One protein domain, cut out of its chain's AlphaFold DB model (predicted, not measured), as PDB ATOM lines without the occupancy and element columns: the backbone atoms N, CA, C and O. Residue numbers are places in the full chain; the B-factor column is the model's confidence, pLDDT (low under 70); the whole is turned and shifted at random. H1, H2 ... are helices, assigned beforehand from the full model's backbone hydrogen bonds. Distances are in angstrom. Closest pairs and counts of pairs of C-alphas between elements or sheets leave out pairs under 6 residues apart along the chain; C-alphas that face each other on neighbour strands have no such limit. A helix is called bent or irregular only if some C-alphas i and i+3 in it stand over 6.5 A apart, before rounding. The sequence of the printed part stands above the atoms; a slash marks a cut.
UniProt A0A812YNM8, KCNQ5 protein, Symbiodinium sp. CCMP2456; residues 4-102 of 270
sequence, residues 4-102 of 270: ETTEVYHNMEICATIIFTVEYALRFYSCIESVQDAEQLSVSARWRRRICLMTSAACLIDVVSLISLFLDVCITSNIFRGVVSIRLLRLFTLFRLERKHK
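AT A GLANCE: This is residues 4 to 102 of the 270 residues of the protein "KCNQ5 protein" of Symbiodinium sp. CCMP2456 (UniProt A0A812YNM8). A long helix, H1, makes most of the longest axis, and the chain folds back at its far end through a loop and short H2, so that H3 packs on H1 and H4 packs on H3, which sits in the middle of these three. H3 and H4 form a slanted helical hairpin, while residues 4 to 9 of H1 stick out free. The printed part has 99 residues with four named helices, H1 to H4 in order, and no named strand: all helix. It is loose, with a radius of gyration of the C-alphas of 16.6 A, and elongated, spanning 54 by 28 by 24 A.

IN THESE COORDINATES: H1, residues 4 to 30, begins at C-alpha 4 (183.499, 169.597, 185.275) and is 39.1 A long. H2 is residues 43 to 54, 17.0 A. H3 is residues 57 to 76, 29.5 A. H4, residues 81 to 101, is 36.1 A long, ending at C-alpha 101 (166.297, 154.878, 212.546); it is irregular, with C-alphas 82 and 85 7.7 A apart.

HOW THE PARTS SIT: H1 and H3 touch, closest at the C-alphas of Thr 17 and Leu 69, 5.9 A; they run opposite ways at a shallow tilt of 33 degrees, only just short of steep. H2 is close to but not clearly touching H1, with the C-alphas of Phe 28 and Arg 50 closest at 7.0 A. H3 and H4, a hairpin, touch, closest at the C-alphas of Ser 65 and Thr 93, 4.9 A; their tilt of 35.3 degrees is only just steep. H4 is apart from H1 and H2. Every O i to N i+4 pair is within hydrogen-bond range in H1 and H2, against 14 of 16 in H3 and 1 of 17 in H4, where 16 of 18 O i to N i+3 pairs are within range.

THE WHOLE: The C-alphas of Glu 4 and Gln 40 are the two farthest apart, 55.2 A. The printed part has no cut. The link from H1 to H2 is long, 12 residues; the other two are tight. Mean pLDDT of the printed part is 74.2, with 26 residues under 70, among them 34 to 41 and 75 to 85.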
ATOM      1  N   GLU A   4     184.350 168.809 184.379       72.06
ATOM      2  CA  GLU A   4     183.499 169.597 185.275       72.06
ATOM      3  C   GLU A   4     182.685 168.738 186.265       72.06
ATOM      4  O   GLU A   4     182.598 169.054 187.449       72.06
ATOM      5  N   THR A   5     182.142 167.590 185.834       72.69
ATOM      6  CA  THR A   5     181.415 166.696 186.757       72.69
ATOM      7  C   THR A   5     182.340 166.078 187.798       72.69
ATOM      8  O   THR A   5     181.948 165.933 188.952       72.69
ATOM      9  N   THR A   6     183.579 165.752 187.423       75.69
ATOM     10  CA  THR A   6     184.546 165.106 188.323       75.69
ATOM     11  C   THR A   6     185.016 166.075 189.407       75.69
ATOM     12  O   THR A   6     185.145 165.686 190.568       75.69
ATOM     13  N   GLU A   7     185.197 167.344 189.050       79.06
ATOM     14  CA  GLU A   7     185.565 168.408 189.984       79.06
ATOM     15  C   GLU A   7     184.453 168.687 191.007       79.06
ATOM     16  O   GLU A   7     184.711 168.768 192.210       79.06
ATOM     17  N   VAL A   8     183.193 168.727 190.558       82.75
ATOM     18  CA  VAL A   8     182.032 168.873 191.452       82.75
ATOM     19  C   VAL A   8     181.947 167.712 192.446       82.75
ATOM     20  O   VAL A   8     181.764 167.949 193.642       82.75
ATOM     21  N   TYR A   9     182.129 166.465 191.992       77.50
ATOM     22  CA  TYR A   9     182.135 165.304 192.889       77.50
ATOM     23  C   TYR A   9     183.265 165.376 193.919       77.50
ATOM     24  O   TYR A   9     183.027 165.127 195.099       77.50
ATOM     25  N   HIS A  10     184.470 165.763 193.502       78.88
ATOM     26  CA  HIS A  10     185.616 165.869 194.399       78.88
ATOM     27  C   HIS A  10     185.402 166.929 195.490       78.88
ATOM     28  O   HIS A  10     185.632 166.669 196.673       78.88
ATOM     29  N   ASN A  11     184.874 168.097 195.115       83.94
ATOM     30  CA  ASN A  11     184.560 169.163 196.065       83.94
ATOM     31  C   ASN A  11     183.485 168.725 197.070       83.94
ATOM     32  O   ASN A  11     183.614 168.980 198.269       83.94
ATOM     33  N   MET A  12     182.459 167.999 196.613       82.38
ATOM     34  CA  MET A  12     181.449 167.421 197.502       82.38
ATOM     35  C   MET A  12     182.046 166.393 198.474       82.38
ATOM     36  O   MET A  12     181.690 166.402 199.654       82.38
ATOM     37  N   GLU A  13     182.965 165.536 198.021       81.44
ATOM     38  CA  GLU A  13     183.634 164.540 198.870       81.44
ATOM     39  C   GLU A  13     184.519 165.191 199.941       81.44
ATOM     40  O   GLU A  13     184.479 164.780 201.104       81.44
ATOM     41  N   ILE A  14     185.256 166.249 199.591       83.19
ATOM     42  CA  ILE A  14     186.056 167.025 200.550       83.19
ATOM     43  C   ILE A  14     185.146 167.683 201.591       83.19
ATOM     44  O   ILE A  14     185.371 167.520 202.794       83.19
ATOM     45  N   CYS A  15     184.090 168.380 201.158       87.31
ATOM     46  CA  CYS A  15     183.138 169.012 202.071       87.31
ATOM     47  C   CYS A  15     182.494 167.988 203.015       87.31
ATOM     48  O   CYS A  15     182.445 168.210 204.226       87.31
ATOM     49  N   ALA A  16     182.049 166.845 202.486       82.19
ATOM     50  CA  ALA A  16     181.473 165.768 203.284       82.19
ATOM     51  C   ALA A  16     182.483 165.208 204.297       82.19
ATOM     52  O   ALA A  16     182.144 165.029 205.466       82.19
ATOM     53  N   THR A  17     183.732 164.990 203.880       84.50
ATOM     54  CA  THR A  17     184.806 164.497 204.756       84.50
ATOM     55  C   THR A  17     185.058 165.457 205.913       84.50
ATOM     56  O   THR A  17     185.118 165.021 207.063       84.50
ATOM     57  N   ILE A  18     185.131 166.765 205.649       87.69
ATOM     58  CA  ILE A  18     185.309 167.788 206.691       87.69
ATOM     59  C   ILE A  18     184.129 167.767 207.666       87.69
ATOM     60  O   ILE A  18     184.334 167.652 208.875       87.69
ATOM     61  N   ILE A  19     182.896 167.818 207.155       87.94
ATOM     62  CA  ILE A  19     181.679 167.834 207.980       87.94
ATOM     63  C   ILE A  19     181.617 166.597 208.882       87.94
ATOM     64  O   ILE A  19     181.372 166.720 210.083       87.94
ATOM     65  N   PHE A  20     181.877 165.407 208.335       83.38
ATOM     66  CA  PHE A  20     181.834 164.164 209.104       83.38
ATOM     67  C   PHE A  20     182.994 164.015 210.084       83.38
ATOM     68  O   PHE A  20     182.795 163.480 211.173       83.38
ATOM     69  N   THR A  21     184.175 164.536 209.756       86.56
ATOM     70  CA  THR A  21     185.304 164.583 210.696       86.56
ATOM     71  C   THR A  21     184.962 165.461 211.898       86.56
ATOM     72  O   THR A  21     185.143 165.042 213.042       86.56
ATOM     73  N   VAL A  22     184.421 166.658 211.652       89.25
ATOM     74  CA  VAL A  22     184.024 167.599 212.710       89.25
ATOM     75  C   VAL A  22     182.911 167.007 213.570       89.25
ATOM     76  O   VAL A  22     183.003 167.025 214.793       89.25
ATOM     77  N   GLU A  23     181.881 166.428 212.959       87.75
ATOM     78  CA  GLU A  23     180.789 165.781 213.688       87.75
ATOM     79  C   GLU A  23     181.277 164.585 214.527       87.75
ATOM     80  O   GLU A  23     180.861 164.437 215.680       87.75
ATOM     81  N   TYR A  24     182.199 163.767 214.007       83.88
ATOM     82  CA  TYR A  24     182.808 162.670 214.764       83.88
ATOM     83  C   TYR A  24     183.649 163.179 215.949       83.88
ATOM     84  O   TYR A  24     183.538 162.650 217.058       83.88
ATOM     85  N   ALA A  25     184.432 164.244 215.755       86.00
ATOM     86  CA  ALA A  25     185.222 164.874 216.814       86.00
ATOM     87  C   ALA A  25     184.337 165.503 217.906       86.00
ATOM     88  O   ALA A  25     184.586 165.310 219.098       86.00
ATOM     89  N   LEU A  26     183.261 166.193 217.519       85.00
ATOM     90  CA  LEU A  26     182.283 166.745 218.459       85.00
ATOM     91  C   LEU A  26     181.594 165.635 219.258       85.00
ATOM     92  O   LEU A  26     181.464 165.755 220.474       85.00
ATOM     93  N   ARG A  27     181.232 164.515 218.616       81.19
ATOM     94  CA  ARG A  27     180.708 163.334 219.319       81.19
ATOM     95  C   ARG A  27     181.713 162.734 220.291       81.19
ATOM     96  O   ARG A  27     181.317 162.345 221.384       81.19
ATOM     97  N   PHE A  28     182.994 162.655 219.932       81.94
ATOM     98  CA  PHE A  28     184.035 162.192 220.857       81.94
ATOM     99  C   PHE A  28     184.130 163.070 222.106       81.94
ATOM    100  O   PHE A  28     184.362 162.572 223.212       81.94
ATOM    101  N   TYR A  29     183.940 164.377 221.937       82.19
ATOM    102  CA  TYR A  29     183.968 165.330 223.035       82.19
ATOM    103  C   TYR A  29     182.697 165.265 223.897       82.19
ATOM    104  O   TYR A  29     182.799 165.204 225.124       82.19
ATOM    105  N   SER A  30     181.513 165.184 223.285       81.88
ATOM    106  CA  SER A  30     180.227 165.201 223.997       81.88
ATOM    107  C   SER A  30     179.799 163.844 224.572       81.88
ATOM    108  O   SER A  30     178.908 163.786 225.416       81.88
ATOM    109  N   CYS A  31     180.426 162.732 224.168       75.50
ATOM    110  CA  CYS A  31     179.983 161.386 224.552       75.50
ATOM    111  C   CYS A  31     179.981 161.112 226.062       75.50
ATOM    112  O   CYS A  31     179.239 160.256 226.541       75.50
ATOM    113  N   ILE A  32     180.797 161.844 226.819       71.44
ATOM    114  CA  ILE A  32     180.912 161.669 228.264       71.44
ATOM    115  C   ILE A  32     179.731 162.263 229.022       71.44
ATOM    116  O   ILE A  32     179.399 161.773 230.093       71.44
ATOM    117  N   GLU A  33     179.070 163.264 228.449       71.06
ATOM    118  CA  GLU A  33     177.979 163.993 229.097       71.06
ATOM    119  C   GLU A  33     176.672 163.188 229.123       71.06
ATOM    120  O   GLU A  33     175.822 163.393 229.977       71.06
ATOM    121  N   SER A  34     176.543 162.186 228.247       64.94
ATOM    122  CA  SER A  34     175.418 161.239 228.269       64.94
ATOM    123  C   SER A  34     175.473 160.197 229.396       64.94
ATOM    124  O   SER A  34     174.548 159.398 229.532       64.94
ATOM    125  N   VAL A  35     176.554 160.154 230.180       67.38
ATOM    126  CA  VAL A  35     176.715 159.191 231.274       67.38
ATOM    127  C   VAL A  35     176.319 159.874 232.580       67.38
ATOM    128  O   VAL A  35     176.992 160.805 233.013       67.38
ATOM    129  N   GLN A  36     175.258 159.370 233.215       62.00
ATOM    130  CA  GLN A  36     174.638 159.943 234.419       62.00
ATOM    131  C   GLN A  36     175.607 160.114 235.619       62.00
ATOM    132  O   GLN A  36     175.322 160.910 236.503       62.00
ATOM    133  N   ASP A  37     176.774 159.449 235.604       62.12
ATOM    134  CA  ASP A  37     177.795 159.460 236.673       62.12
ATOM    135  C   ASP A  37     179.159 160.041 236.233       62.12
ATOM    136  O   ASP A  37     180.201 159.791 236.847       62.12
ATOM    137  N   ALA A  38     179.204 160.779 235.118       60.09
ATOM    138  CA  ALA A  38     180.461 161.244 234.521       60.09
ATOM    139  C   ALA A  38     181.273 162.205 235.406       60.09
ATOM    140  O   ALA A  38     182.500 162.272 235.277       60.09
ATOM    141  N   GLU A  39     180.599 162.937 236.291       63.19
ATOM    142  CA  GLU A  39     181.188 163.971 237.145       63.19
ATOM    143  C   GLU A  39     182.006 163.385 238.312       63.19
ATOM    144  O   GLU A  39     182.986 163.986 238.744       63.19
ATOM    145  N   GLN A  40     181.691 162.160 238.755       68.06
ATOM    146  CA  GLN A  40     182.379 161.482 239.868       68.06
ATOM    147  C   GLN A  40     183.662 160.735 239.450       68.06
ATOM    148  O   GLN A  40     184.387 160.202 240.292       68.06
ATOM    149  N   LEU A  41     183.976 160.673 238.151       68.88
ATOM    150  CA  LEU A  41     185.094 159.888 237.619       68.88
ATOM    151  C   LEU A  41     186.399 160.698 237.520       68.88
ATOM    152  O   LEU A  41     186.459 161.781 236.932       68.88
ATOM    153  N   SER A  42     187.500 160.096 237.988       75.00
ATOM    154  CA  SER A  42     188.862 160.623 237.802       75.00
ATOM    155  C   SER A  42     189.181 160.892 236.322       75.00
ATOM    156  O   SER A  42     188.702 160.190 235.427       75.00
ATOM    157  N   VAL A  43     190.021 161.900 236.051       74.94
ATOM    158  CA  VAL A  43     190.393 162.354 234.692       74.94
ATOM    159  C   VAL A  43     190.833 161.177 233.812       74.94
ATOM    160  O   VAL A  43     190.342 161.017 232.696       74.94
ATOM    161  N   SER A  44     191.686 160.293 234.330       75.31
ATOM    162  CA  SER A  44     192.202 159.126 233.600       75.31
ATOM    163  C   SER A  44     191.121 158.077 233.307       75.31
ATOM    164  O   SER A  44     191.138 157.429 232.258       75.31
ATOM    165  N   ALA A  45     190.148 157.923 234.211       75.94
ATOM    166  CA  ALA A  45     189.018 157.016 234.031       75.94
ATOM    167  C   ALA A  45     188.041 157.545 232.970       75.94
ATOM    168  O   ALA A  45     187.551 156.766 232.153       75.94
ATOM    169  N   ARG A  46     187.839 158.870 232.908       75.12
ATOM    170  CA  ARG A  46     187.060 159.536 231.854       75.12
ATOM    171  C   ARG A  46     187.642 159.253 230.466       75.12
ATOM    172  O   ARG A  46     186.914 158.794 229.592       75.12
ATOM    173  N   TRP A  47     188.951 159.408 230.267       74.31
ATOM    174  CA  TRP A  47     189.593 159.098 228.977       74.31
ATOM    175  C   TRP A  47     189.453 157.629 228.560       74.31
ATOM    176  O   TRP A  47     189.104 157.349 227.412       74.31
ATOM    177  N   ARG A  48     189.628 156.681 229.490       77.56
ATOM    178  CA  ARG A  48     189.388 155.252 229.209       77.56
ATOM    179  C   ARG A  48     187.931 154.972 228.837       77.56
ATOM    180  O   ARG A  48     187.668 154.178 227.937       77.56
ATOM    181  N   ARG A  49     186.982 155.643 229.496       74.00
ATOM    182  CA  ARG A  49     185.547 155.505 229.221       74.00
ATOM    183  C   ARG A  49     185.173 156.080 227.853       74.00
ATOM    184  O   ARG A  49     184.408 155.433 227.148       74.00
ATOM    185  N   ARG A  50     185.750 157.224 227.447       79.12
ATOM    186  CA  ARG A  50     185.572 157.793 226.093       79.12
ATOM    187  C   ARG A  50     185.963 156.785 225.015       79.12
ATOM    188  O   ARG A  50     185.187 156.555 224.095       79.12
ATOM    189  N   ILE A  51     187.134 156.160 225.165       73.00
ATOM    190  CA  ILE A  51     187.632 155.148 224.223       73.00
ATOM    191  C   ILE A  51     186.712 153.925 224.219       73.00
ATOM    192  O   ILE A  51     186.284 153.505 223.153       73.00
ATOM    193  N   CYS A  52     186.331 153.412 225.391       78.50
ATOM    194  CA  CYS A  52     185.431 152.260 225.508       78.50
ATOM    195  C   CYS A  52     184.064 152.506 224.835       78.50
ATOM    196  O   CYS A  52     183.565 151.660 224.090       78.50
ATOM    197  N   LEU A  53     183.485 153.694 225.039       72.38
ATOM    198  CA  LEU A  53     182.207 154.075 224.438       72.38
ATOM    199  C   LEU A  53     182.321 154.243 222.914       72.38
ATOM    200  O   LEU A  53     181.418 153.842 222.179       72.38
ATOM    201  N   MET A  54     183.446 154.780 222.433       70.81
ATOM    202  CA  MET A  54     183.752 154.873 221.003       70.81
ATOM    203  C   MET A  54     184.072 153.530 220.346       70.81
ATOM    204  O   MET A  54     183.863 153.378 219.147       70.81
ATOM    205  N   THR A  55     184.542 152.540 221.099       68.00
ATOM    206  CA  THR A  55     184.740 151.176 220.586       68.00
ATOM    207  C   THR A  55     183.453 150.347 220.557       68.00
ATOM    208  O   THR A  55     183.480 149.188 220.152       68.00
ATOM    209  N   SER A  56     182.309 150.919 220.950       75.25
ATOM    210  CA  SER A  56     181.006 150.278 220.760       75.25
ATOM    211  C   SER A  56     180.715 150.068 219.269       75.25
ATOM    212  O   SER A  56     181.031 150.924 218.438       75.25
ATOM    213  N   ALA A  57     180.061 148.953 218.930       66.44
ATOM    214  CA  ALA A  57     179.766 148.550 217.550       66.44
ATOM    215  C   ALA A  57     179.111 149.672 216.715       66.44
ATOM    216  O   ALA A  57     179.400 149.821 215.531       66.44
ATOM    217  N   ALA A  58     178.295 150.522 217.345       66.00
ATOM    218  CA  ALA A  58     177.619 151.643 216.693       66.00
ATOM    219  C   ALA A  58     178.548 152.806 216.283       66.00
ATOM    220  O   ALA A  58     178.239 153.537 215.345       66.00
ATOM    221  N   CYS A  59     179.662 153.010 216.991       72.00
ATOM    222  CA  CYS A  59     180.639 154.063 216.700       72.00
ATOM    223  C   CYS A  59     181.766 153.545 215.794       72.00
ATOM    224  O   CYS A  59     182.324 154.310 215.011       72.00
ATOM    225  N   LEU A  60     182.020 152.231 215.803       76.75
ATOM    226  CA  LEU A  60     182.930 151.589 214.855       76.75
ATOM    227  C   LEU A  60     182.468 151.789 213.400       76.75
ATOM    228  O   LEU A  60     183.293 152.032 212.527       76.75
ATOM    229  N   ILE A  61     181.153 151.773 213.147       77.38
ATOM    230  CA  ILE A  61     180.575 152.070 211.823       77.38
ATOM    231  C   ILE A  61     180.904 153.504 211.380       77.38
ATOM    232  O   ILE A  61     181.272 153.717 210.224       77.38
ATOM    233  N   ASP A  62     180.824 154.484 212.288       78.06
ATOM    234  CA  ASP A  62     181.174 155.880 211.989       78.06
ATOM    235  C   ASP A  62     182.679 156.014 211.668       78.06
ATOM    236  O   ASP A  62     183.037 156.708 210.720       78.06
ATOM    237  N   VAL A  63     183.552 155.298 212.391       80.19
ATOM    238  CA  VAL A  63     185.004 155.259 212.120       80.19
ATOM    239  C   VAL A  63     185.304 154.645 210.758       80.19
ATOM    240  O   VAL A  63     186.062 155.219 209.984       80.19
ATOM    241  N   VAL A  64     184.696 153.499 210.439       81.31
ATOM    242  CA  VAL A  64     184.873 152.832 209.139       81.31
ATOM    243  C   VAL A  64     184.386 153.732 208.000       81.31
ATOM    244  O   VAL A  64     185.043 153.820 206.964       81.31
ATOM    245  N   SER A  65     183.286 154.459 208.212       78.94
ATOM    246  CA  SER A  65     182.766 155.436 207.247       78.94
ATOM    247  C   SER A  65     183.737 156.606 207.041       78.94
ATOM    248  O   SER A  65     183.986 157.008 205.906       78.94
ATOM    249  N   LEU A  66     184.310 157.135 208.128       81.62
ATOM    250  CA  LEU A  66     185.292 158.220 208.085       81.62
ATOM    251  C   LEU A  66     186.574 157.788 207.366       81.62
ATOM    252  O   LEU A  66     187.074 158.514 206.514       81.62
ATOM    253  N   ILE A  67     187.061 156.582 207.667       82.19
ATOM    254  CA  ILE A  67     188.208 155.962 206.997       82.19
ATOM    255  C   ILE A  67     187.921 155.825 205.498       82.19
ATOM    256  O   ILE A  67     188.740 156.255 204.692       82.19
ATOM    257  N   SER A  68     186.748 155.305 205.115       81.44
ATOM    258  CA  SER A  68     186.363 155.174 203.704       81.44
ATOM    259  C   SER A  68     186.362 156.517 202.965       81.44
ATOM    260  O   SER A  68     186.855 156.578 201.843       81.44
ATOM    261  N   LEU A  69     185.839 157.584 203.580       78.56
ATOM    262  CA  LEU A  69     185.814 158.932 202.995       78.56
ATOM    263  C   LEU A  69     187.219 159.530 202.852       78.56
ATOM    264  O   LEU A  69     187.555 160.095 201.815       78.56
ATOM    265  N   PHE A  70     188.059 159.359 203.875       78.75
ATOM    266  CA  PHE A  70     189.434 159.853 203.861       78.75
ATOM    267  C   PHE A  70     190.275 159.150 202.785       78.75
ATOM    268  O   PHE A  70     191.051 159.787 202.076       78.75
ATOM    269  N   LEU A  71     190.073 157.839 202.619       76.94
ATOM    270  CA  LEU A  71     190.709 157.044 201.569       76.94
ATOM    271  C   LEU A  71     190.314 157.512 200.164       76.94
ATOM    272  O   LEU A  71     191.195 157.615 199.317       76.94
ATOM    273  N   ASP A  72     189.047 157.842 199.912       74.06
ATOM    274  CA  ASP A  72     188.600 158.304 198.587       74.06
ATOM    275  C   ASP A  72     189.222 159.663 198.196       74.06
ATOM    276  O   ASP A  72     189.703 159.829 197.067       74.06
ATOM    277  N   VAL A  73     189.335 160.596 199.151       74.56
ATOM    278  CA  VAL A  73     190.047 161.873 198.947       74.56
ATOM    279  C   VAL A  73     191.537 161.628 198.664       74.56
ATOM    280  O   VAL A  73     192.100 162.227 197.747       74.56
ATOM    281  N   CYS A  74     192.179 160.698 199.384       70.00
ATOM    282  CA  CYS A  74     193.588 160.353 199.171       70.00
ATOM    283  C   CYS A  74     193.855 159.620 197.842       70.00
ATOM    284  O   CYS A  74     194.886 159.873 197.220       70.00
ATOM    285  N   ILE A  75     192.962 158.737 197.378       65.81
ATOM    286  CA  ILE A  75     193.130 157.943 196.140       65.81
ATOM    287  C   ILE A  75     193.025 158.811 194.875       65.81
ATOM    288  O   ILE A  75     193.595 158.460 193.841       65.81
ATOM    289  N   THR A  76     192.332 159.952 194.946       60.47
ATOM    290  CA  THR A  76     192.269 160.921 193.836       60.47
ATOM    291  C   THR A  76     193.630 161.586 193.583       60.47
ATOM    292  O   THR A  76     193.948 161.937 192.447       60.47
ATOM    293  N   SER A  77     194.502 161.660 194.598       59.94
ATOM    294  CA  SER A  77     195.931 161.885 194.364       59.94
ATOM    295  C   SER A  77     196.534 160.602 193.773       59.94
ATOM    296  O   SER A  77     196.368 159.524 194.334       59.94
ATOM    297  N   ASN A  78     197.192 160.694 192.612       56.03
ATOM    298  CA  ASN A  78     197.604 159.608 191.693       56.03
ATOM    299  C   ASN A  78     198.510 158.467 192.251       56.03
ATOM    300  O   ASN A  78     199.177 157.772 191.483       56.03
ATOM    301  N   ILE A  79     198.562 158.241 193.562       58.50
ATOM    302  CA  ILE A  79     199.568 157.436 194.262       58.50
ATOM    303  C   ILE A  79     199.103 155.978 194.493       58.50
ATOM    304  O   ILE A  79     199.938 155.083 194.594       58.50
ATOM    305  N   PHE A  80     197.793 155.677 194.496       57.97
ATOM    306  CA  PHE A  80     197.278 154.372 194.958       57.97
ATOM    307  C   PHE A  80     196.220 153.722 194.041       57.97
ATOM    308  O   PHE A  80     195.046 153.589 194.381       57.97
ATOM    309  N   ARG A  81     196.648 153.231 192.870       58.12
ATOM    310  CA  ARG A  81     195.771 152.573 191.874       58.12
ATOM    311  C   ARG A  81     195.268 151.172 192.289       58.12
ATOM    312  O   ARG A  81     194.265 150.708 191.760       58.12
ATOM    313  N   GLY A  82     195.923 150.509 193.249       61.03
ATOM    314  CA  GLY A  82     195.556 149.169 193.750       61.03
ATOM    315  C   GLY A  82     194.437 149.143 194.802       61.03
ATOM    316  O   GLY A  82     194.046 148.077 195.264       61.03
ATOM    317  N   VAL A  83     193.917 150.310 195.188       63.78
ATOM    318  CA  VAL A  83     193.041 150.482 196.360       63.78
ATOM    319  C   VAL A  83     191.564 150.629 195.954       63.78
ATOM    320  O   VAL A  83     190.694 150.888 196.775       63.78
ATOM    321  N   VAL A  84     191.234 150.384 194.680       64.19
ATOM    322  CA  VAL A  84     189.864 150.492 194.138       64.19
ATOM    323  C   VAL A  84     188.863 149.611 194.895       64.19
ATOM    324  O   VAL A  84     187.728 150.031 195.106       64.19
ATOM    325  N   SER A  85     189.278 148.435 195.374       67.06
ATOM    326  CA  SER A  85     188.427 147.540 196.173       67.06
ATOM    327  C   SER A  85     187.990 148.154 197.510       67.06
ATOM    328  O   SER A  85     186.951 147.772 198.044       67.06
ATOM    329  N   ILE A  86     188.724 149.146 198.029       70.12
ATOM    330  CA  ILE A  86     188.365 149.874 199.256       70.12
ATOM    331  C   ILE A  86     187.144 150.777 199.039       70.12
ATOM    332  O   ILE A  86     186.449 151.082 200.002       70.12
ATOM    333  N   ARG A  87     186.761 151.086 197.790       70.19
ATOM    334  CA  ARG A  87     185.488 151.771 197.493       70.19
ATOM    335  C   ARG A  87     184.267 150.997 197.990       70.19
ATOM    336  O   ARG A  87     183.236 151.603 198.262       70.19
ATOM    337  N   LEU A  88     184.374 149.674 198.158       71.94
ATOM    338  CA  LEU A  88     183.318 148.869 198.776       71.94
ATOM    339  C   LEU A  88     183.115 149.215 200.257       71.94
ATOM    340  O   LEU A  88     182.009 149.030 200.762       71.94
ATOM    341  N   LEU A  89     184.120 149.787 200.942       72.94
ATOM    342  CA  LEU A  89     183.950 150.275 202.312       72.94
ATOM    343  C   LEU A  89     182.921 151.407 202.403       72.94
ATOM    344  O   LEU A  89     182.288 151.562 203.445       72.94
ATOM    345  N   ARG A  90     182.656 152.120 201.301       71.94
ATOM    346  CA  ARG A  90     181.602 153.138 201.230       71.94
ATOM    347  C   ARG A  90     180.213 152.543 201.489       71.94
ATOM    348  O   ARG A  90     179.333 153.246 201.979       71.94
ATOM    349  N   LEU A  91     180.008 151.245 201.235       76.44
ATOM    350  CA  LEU A  91     178.762 150.555 201.590       76.44
ATOM    351  C   LEU A  91     178.561 150.479 203.110       76.44
ATOM    352  O   LEU A  91     177.419 150.503 203.564       76.44
ATOM    353  N   PHE A  92     179.633 150.473 203.916       73.06
ATOM    354  CA  PHE A  92     179.507 150.552 205.376       73.06
ATOM    355  C   PHE A  92     178.918 151.888 205.838       73.06
ATOM    356  O   PHE A  92     178.203 151.920 206.838       73.06
ATOM    357  N   THR A  93     179.094 152.963 205.065       70.12
ATOM    358  CA  THR A  93     178.437 154.249 205.329       70.12
ATOM    359  C   THR A  93     176.909 154.139 205.277       70.12
ATOM    360  O   THR A  93     176.231 154.840 206.026       70.12
ATOM    361  N   LEU A  94     176.329 153.225 204.483       74.31
ATOM    362  CA  LEU A  94     174.874 152.990 204.484       74.31
ATOM    363  C   LEU A  94     174.381 152.425 205.823       74.31
ATOM    364  O   LEU A  94     173.286 152.773 206.265       74.31
ATOM    365  N   PHE A  95     175.196 151.632 206.525       73.44
ATOM    366  CA  PHE A  95     174.848 151.120 207.857       73.44
ATOM    367  C   PHE A  95     174.762 152.227 208.914       73.44
ATOM    368  O   PHE A  95     174.126 152.052 209.949       73.44
ATOM    369  N   ARG A  96     175.292 153.421 208.646       68.81
ATOM    370  CA  ARG A  96     175.081 154.578 209.522       68.81
ATOM    371  C   ARG A  96     173.612 155.014 209.599       68.81
ATOM    372  O   ARG A  96     173.184 155.548 210.624       68.81
ATOM    373  N   LEU A  97     172.832 154.781 208.539       67.56
ATOM    374  CA  LEU A  97     171.388 155.049 208.522       67.56
ATOM    375  C   LEU A  97     170.624 154.094 209.449       67.56
ATOM    376  O   LEU A  97     169.637 154.498 210.068       67.56
ATOM    377  N   GLU A  98     171.110 152.857 209.596       73.38
ATOM    378  CA  GLU A  98     170.535 151.863 210.505       73.38
ATOM    379  C   GLU A  98     170.588 152.351 211.955       73.38
ATOM    380  O   GLU A  98     169.566 152.312 212.632       73.38
ATOM    381  N   ARG A  99     171.696 152.953 212.394       67.75
ATOM    382  CA  ARG A  99     171.822 153.482 213.761       67.75
ATOM    383  C   ARG A  99     170.757 154.525 214.111       67.75
ATOM    384  O   ARG A  99     170.237 154.518 215.226       67.75
ATOM    385  N   LYS A 100     170.466 155.458 213.195       65.69
ATOM    386  CA  LYS A 100     169.560 156.590 213.471       65.69
ATOM    387  C   LYS A 100     168.101 156.165 213.556       65.69
ATOM    388  O   LYS A 100     167.357 156.691 214.375       65.69
ATOM    389  N   HIS A 101     167.704 155.221 212.717       72.00
ATOM    390  CA  HIS A 101     166.297 154.878 212.546       72.00
ATOM    391  C   HIS A 101     165.957 153.458 212.999       72.00
ATOM    392  O   HIS A 101     164.788 153.080 212.994       72.00
ATOM    393  N   LYS A 102     166.969 152.669 213.387       74.69
ATOM    394  CA  LYS A 102     166.863 151.252 213.760       74.69
ATOM    395  C   LYS A 102     166.041 150.448 212.750       74.69
ATOM    396  O   LYS A 102     165.316 149.537 213.134       74.69
TER     397      LYS A 102